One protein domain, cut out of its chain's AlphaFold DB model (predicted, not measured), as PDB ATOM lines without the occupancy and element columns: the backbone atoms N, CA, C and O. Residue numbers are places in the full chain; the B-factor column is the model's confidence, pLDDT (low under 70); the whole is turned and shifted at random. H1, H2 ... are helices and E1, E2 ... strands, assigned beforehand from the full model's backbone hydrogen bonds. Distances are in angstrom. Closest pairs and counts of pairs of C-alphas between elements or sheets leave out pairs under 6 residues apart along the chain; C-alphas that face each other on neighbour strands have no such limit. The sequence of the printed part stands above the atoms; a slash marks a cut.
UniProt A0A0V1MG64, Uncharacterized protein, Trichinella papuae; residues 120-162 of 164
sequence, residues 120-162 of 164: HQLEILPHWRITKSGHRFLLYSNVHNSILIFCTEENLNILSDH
ATOM      1  N   HIS A 120      36.227 -34.286  30.787       72.56
ATOM      2  CA  HIS A 120      35.707 -33.220  31.658       72.56
ATOM      3  C   HIS A 120      36.366 -31.861  31.395       72.56
ATOM      4  O   HIS A 120      35.712 -30.837  31.528       72.56
ATOM      5  N   GLN A 121      37.632 -31.855  30.974       77.06
ATOM      6  CA  GLN A 121      38.347 -30.639  30.579       77.06
ATOM      7  C   GLN A 121      37.991 -30.178  29.153       77.06
ATOM      8  O   GLN A 121      38.373 -29.085  28.744       77.06
ATOM      9  N   LEU A 122      37.278 -31.004  28.378       78.31
ATOM     10  CA  LEU A 122      36.815 -30.669  27.036       78.31
ATOM     11  C   LEU A 122      35.463 -29.939  27.125       78.31
ATOM     12  O   LEU A 122      34.398 -30.508  26.868       78.31
ATOM     13  N   GLU A 123      35.502 -28.664  27.509       75.25
ATOM     14  CA  GLU A 123      34.319 -27.804  27.547       75.25
ATOM     15  C   GLU A 123      33.945 -27.306  26.144       75.25
ATOM     16  O   GLU A 123      34.478 -26.329  25.625       75.25
ATOM     17  N   ILE A 124      32.984 -27.979  25.510       78.81
ATOM     18  CA  ILE A 124      32.378 -27.501  24.261       78.81
ATOM     19  C   ILE A 124      31.277 -26.506  24.626       78.81
ATOM     20  O   ILE A 124      30.258 -26.931  25.183       78.81
ATOM     21  N   LEU A 125      31.434 -25.211  24.326       82.06
ATOM     22  CA  LEU A 125      30.397 -24.223  24.659       82.06
ATOM     23  C   LEU A 125      29.072 -24.553  23.943       82.06
ATOM     24  O   LEU A 125      29.098 -25.075  22.826       82.06
ATOM     25  N   PRO A 126      27.903 -24.242  24.539       81.56
ATOM     26  CA  PRO A 126      26.600 -24.608  23.980       81.56
ATOM     27  C   PRO A 126      26.388 -24.172  22.524       81.56
ATOM     28  O   PRO A 126      25.799 -24.927  21.758       81.56
ATOM     29  N   HIS A 127      26.915 -23.011  22.122       82.69
ATOM     30  CA  HIS A 127      26.790 -22.513  20.749       82.69
ATOM     31  C   HIS A 127      27.551 -23.361  19.714       82.69
ATOM     32  O   HIS A 127      27.135 -23.406  18.566       82.69
ATOM     33  N   TRP A 128      28.598 -24.097  20.111       81.25
ATOM     34  CA  TRP A 128      29.280 -25.068  19.238       81.25
ATOM     35  C   TRP A 128      28.533 -26.399  19.116       81.25
ATOM     36  O   TRP A 128      28.913 -27.238  18.309       81.25
ATOM     37  N   ARG A 129      27.493 -26.633  19.927       83.06
ATOM     38  CA  ARG A 129      26.701 -27.877  19.903       83.06
ATOM     39  C   ARG A 129      25.486 -27.788  18.983       83.06
ATOM     40  O   ARG A 129      24.759 -28.774  18.838       83.06
ATOM     41  N   ILE A 130      25.243 -26.608  18.422       82.81
ATOM     42  CA  ILE A 130      24.038 -26.251  17.685       82.81
ATOM     43  C   ILE A 130      24.443 -25.824  16.267       82.81
ATOM     44  O   ILE A 130      25.468 -25.173  16.080       82.81
ATOM     45  N   THR A 131      23.669 -26.223  15.262       79.69
ATOM     46  CA  THR A 131      23.838 -25.812  13.864       79.69
ATOM     47  C   THR A 131      23.427 -24.348  13.672       79.69
ATOM     48  O   THR A 131      22.740 -23.764  14.511       79.69
ATOM     49  N   LYS A 132      23.761 -23.752  12.517       78.31
ATOM     50  CA  LYS A 132      23.270 -22.408  12.144       78.31
ATOM     51  C   LYS A 132      21.733 -22.316  12.127       78.31
ATOM     52  O   LYS A 132      21.191 -21.248  12.375       78.31
ATOM     53  N   SER A 133      21.048 -23.432  11.870       80.62
ATOM     54  CA  SER A 133      19.585 -23.568  11.872       80.62
ATOM     55  C   SER A 133      18.974 -23.841  13.256       80.62
ATOM     56  O   SER A 133      17.761 -23.970  13.369       80.62
ATOM     57  N   GLY A 134      19.780 -23.916  14.321       82.25
ATOM     58  CA  GLY A 134      19.279 -24.095  15.688       82.25
ATOM     59  C   GLY A 134      19.127 -25.551  16.145       82.25
ATOM     60  O   GLY A 134      18.653 -25.795  17.256       82.25
ATOM     61  N   HIS A 135      19.560 -26.533  15.351       80.94
ATOM     62  CA  HIS A 135      19.462 -27.953  15.705       80.94
ATOM     63  C   HIS A 135      20.687 -28.437  16.480       80.94
ATOM     64  O   HIS A 135      21.819 -28.081  16.169       80.94
ATOM     65  N   ARG A 136      20.494 -29.288  17.494       80.00
ATOM     66  CA  ARG A 136      21.617 -29.914  18.209       80.00
ATOM     67  C   ARG A 136      22.255 -30.993  17.335       80.00
ATOM     68  O   ARG A 136      21.561 -31.916  16.928       80.00
ATOM     69  N   PHE A 137      23.566 -30.915  17.123       80.88
ATOM     70  CA  PHE A 137      24.321 -31.943  16.389       80.88
ATOM     71  C   PHE A 137      25.407 -32.627  17.233       80.88
ATOM     72  O   PHE A 137      25.863 -33.712  16.877       80.88
ATOM     73  N   LEU A 138      25.781 -32.042  18.378       82.88
ATOM     74  CA  LEU A 138      26.654 -32.670  19.374       82.88
ATOM     75  C   LEU A 138      25.869 -32.940  20.656       82.88
ATOM     76  O   LEU A 138      25.403 -32.005  21.314       82.88
ATOM     77  N   LEU A 139      25.761 -34.212  21.044       77.75
ATOM     78  CA  LEU A 139      25.234 -34.615  22.349       77.75
ATOM     79  C   LEU A 139      26.323 -35.256  23.199       77.75
ATOM     80  O   LEU A 139      27.310 -35.804  22.712       77.75
ATOM     81  N   TYR A 140      26.114 -35.193  24.505       75.25
ATOM     82  CA  TYR A 140      26.988 -35.823  25.471       75.25
ATOM     83  C   TYR A 140      26.303 -37.039  26.090       75.25
ATOM     84  O   TYR A 140      25.213 -36.911  26.647       75.25
ATOM     85  N   SER A 141      26.969 -38.194  26.026       74.69
ATOM     86  CA  SER A 141      26.588 -39.373  26.794       74.69
ATOM     87  C   SER A 141      27.408 -39.450  28.079       74.69
ATOM     88  O   SER A 141      28.587 -39.807  28.055       74.69
ATOM     89  N   ASN A 142      26.760 -39.154  29.209       72.50
ATOM     90  CA  ASN A 142      27.324 -39.375  30.544       72.50
ATOM     91  C   ASN A 142      27.646 -40.855  30.798       72.50
ATOM     92  O   ASN A 142      28.622 -41.162  31.469       72.50
ATOM     93  N   VAL A 143      26.838 -41.763  30.244       76.06
ATOM     94  CA  VAL A 143      26.934 -43.210  30.493       76.06
ATOM     95  C   VAL A 143      28.214 -43.793  29.900       76.06
ATOM     96  O   VAL A 143      28.871 -44.620  30.523       76.06
ATOM     97  N   HIS A 144      28.589 -43.342  28.704       73.38
ATOM     98  CA  HIS A 144      29.757 -43.855  27.985       73.38
ATOM     99  C   HIS A 144      30.945 -42.893  28.004       73.38
ATOM    100  O   HIS A 144      31.953 -43.161  27.353       73.38
ATOM    101  N   ASN A 145      30.821 -41.762  28.710       72.62
ATOM    102  CA  ASN A 145      31.796 -40.674  28.697       72.62
ATOM    103  C   ASN A 145      32.215 -40.277  27.261       72.62
ATOM    104  O   ASN A 145      33.379 -39.986  26.984       72.62
ATOM    105  N   SER A 146      31.258 -40.305  26.328       75.56
ATOM    106  CA  SER A 146      31.492 -40.139  24.892       75.56
ATOM    107  C   SER A 146      30.701 -38.962  24.321       75.56
ATOM    108  O   SER A 146      29.664 -38.548  24.851       75.56
ATOM    109  N   ILE A 147      31.218 -38.387  23.233       78.94
ATOM    110  CA  ILE A 147      30.518 -37.370  22.445       78.94
ATOM    111  C   ILE A 147      29.825 -38.088  21.291       78.94
ATOM    112  O   ILE A 147      30.466 -38.799  20.520       78.94
ATOM    113  N   LEU A 148      28.517 -37.890  21.187       77.56
ATOM    114  CA  LEU A 148      27.700 -38.352  20.075       77.56
ATOM    115  C   LEU A 148      27.630 -37.226  19.045       77.56
ATOM    116  O   LEU A 148      27.170 -36.126  19.362       77.56
ATOM    117  N   ILE A 149      28.094 -37.507  17.830       77.69
ATOM    118  CA  ILE A 149      28.015 -36.591  16.692       77.69
ATOM    119  C   ILE A 149      26.897 -37.092  15.784       77.69
ATOM    120  O   ILE A 149      26.979 -38.196  15.249       77.69
ATOM    121  N   PHE A 150      25.848 -36.291  15.620       70.31
ATOM    122  CA  PHE A 150      24.764 -36.586  14.690       70.31
ATOM    123  C   PHE A 150      25.129 -36.023  13.322       70.31
ATOM    124  O   PHE A 150      24.907 -34.847  13.018       70.31
ATOM    125  N   CYS A 151      25.725 -36.883  12.504       65.94
ATOM    126  CA  CYS A 151      25.984 -36.602  11.102       65.94
ATOM    127  C   CYS A 151      24.663 -36.701  10.327       65.94
ATOM    128  O   CYS A 151      24.310 -37.769   9.837       65.94
ATOM    129  N   THR A 152      23.909 -35.605  10.257       69.38
ATOM    130  CA  THR A 152      22.855 -35.461   9.244       69.38
ATOM    131  C   THR A 152      23.506 -35.137   7.900       69.38
ATOM    132  O   THR A 152      24.621 -34.612   7.861       69.38
ATOM    133  N   GLU A 153      22.823 -35.437   6.798       70.88
ATOM    134  CA  GLU A 153      23.308 -35.123   5.447       70.88
ATOM    135  C   GLU A 153      23.622 -33.624   5.291       70.88
ATOM    136  O   GLU A 153      24.695 -33.257   4.819       70.88
ATOM    137  N   GLU A 154      22.765 -32.751   5.828       68.94
ATOM    138  CA  GLU A 154      23.005 -31.303   5.878       68.94
ATOM    139  C   GLU A 154      24.266 -30.925   6.670       68.94
ATOM    140  O   GLU A 154      25.043 -30.080   6.224       68.94
ATOM    141  N   ASN A 155      24.515 -31.555   7.825       67.00
ATOM    142  CA  ASN A 155      25.705 -31.269   8.631       67.00
ATOM    143  C   ASN A 155      26.991 -31.708   7.922       67.00
ATOM    144  O   ASN A 155      28.019 -31.046   8.061       67.00
ATOM    145  N   LEU A 156      26.946 -32.810   7.167       69.88
ATOM    146  CA  LEU A 156      28.081 -33.273   6.371       69.88
ATOM    147  C   LEU A 156      28.358 -32.336   5.188       69.88
ATOM    148  O   LEU A 156      29.519 -31.996   4.970       69.88
ATOM    149  N   ASN A 157      27.314 -31.849   4.508       66.31
ATOM    150  CA  ASN A 157      27.451 -30.879   3.416       66.31
ATOM    151  C   ASN A 157      28.057 -29.544   3.896       66.31
ATOM    152  O   ASN A 157      28.965 -29.001   3.271       66.31
ATOM    153  N   ILE A 158      27.651 -29.043   5.070       65.44
ATOM    154  CA  ILE A 158      28.246 -27.824   5.658       65.44
ATOM    155  C   ILE A 158      29.746 -28.007   5.951       65.44
ATOM    156  O   ILE A 158      30.522 -27.055   5.853       65.44
ATOM    157  N   LEU A 159      30.173 -29.216   6.329       60.09
ATOM    158  CA  LEU A 159      31.581 -29.515   6.594       60.09
ATOM    159  C   LEU A 159      32.403 -29.697   5.309       60.09
ATOM    160  O   LEU A 159      33.610 -29.459   5.346       60.09
ATOM    161  N   SER A 160      31.786 -30.098   4.192       61.62
ATOM    162  CA  SER A 160      32.473 -30.243   2.902       61.62
ATOM    163  C   SER A 160      32.686 -28.915   2.177       61.62
ATOM    164  O   SER A 160      33.724 -28.748   1.541       61.62
ATOM    165  N   ASP A 161      31.774 -27.949   2.320       51.34
ATOM    166  CA  ASP A 161      31.823 -26.671   1.585       51.34
ATOM    167  C   ASP A 161      33.002 -25.759   1.977       51.34
ATOM    168  O   ASP A 161      33.318 -24.798   1.278       51.34
ATOM    169  N   HIS A 162      33.695 -26.060   3.080       50.56
ATOM    170  CA  HIS A 162      34.902 -25.346   3.510       50.56
ATOM    171  C   HIS A 162      36.217 -25.950   2.983       50.56
ATOM    172  O   HIS A 162      37.293 -25.473   3.348       50.56
TER     173      HIS A 162
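This is residues 120 to 162 of the 164 residues of an uncharacterized protein of Trichinella papuae (UniProt A0A0V1MG64). A small two-stranded hairpin, E1 and E2, makes one half of a long, slim model, and the short helix H2 is set crosswise beyond the end of the hairpin that is opposite to its turn. A single helical turn, H1, is beside the start of E1, and residues 130 to 137 loop from H1 back into the hairpin. The printed part has 43 residues with two named helices and two named strands, in the order H1, E1, E2, H2; the sheet has the order E1 - E2 and is antiparallel. The class is mixed, helices and strands, with under half of the residues, 20, in named elements. The whole is only just loose, close to compact, with a radius of gyration of the C-alphas of 11.5 A, and it is elongated, spanning 31 by 18 by 18 A.

Strand E1 is residues 138 to 141, 10.0 A from first to last C-alpha, and begins at C-alpha 138 at (26.654, -32.670, 19.374). Strand E2 is residues 146 to 149, 9.6 A long. Helix H2 is residues 153 to 160, 10.7 A long, and ends at C-alpha 160 at (32.473, -30.243, 2.902). Helix H1 is residues 126 to 129, 5.2 A long, with C-alpha 126 at (26.600, -24.608, 23.980).

E1 and E2 form a hairpin, antiparallel at 151 degrees between their directions. The C-alphas of Leu 138 and Ile 149 face each other at 4.9 A, and those of Ser 141 and Ser 146 at 5.3 A. Across the pair, N 139 and O 148 are within hydrogen-bond range at 2.9 A, as are N 146 and O 141 at 3.2 A. The closest C-alphas of H1 and E1 are those of Arg 129 and Leu 138, 4.8 A apart. H1 is apart from E2 and from H2, and E1 is apart from H2. In H2 every O i to N i+4 pair is within hydrogen-bond range; H1, with 4 residues, is too short for such a pair, and its one O i to N i+3 pair is within range.

The two C-alphas farthest apart are those of Val 143 and Asp 161, 33.7 A. The printed part, residues 120 to 162, has no cut. The links E1 to E2 and E2 to H2 are tight, H1 to E1 is short, and no link is long. The mean pLDDT of the printed part is 74.2; residues 151 to 152 and 154 to 162 are under 70, and the mean over H2 is 66.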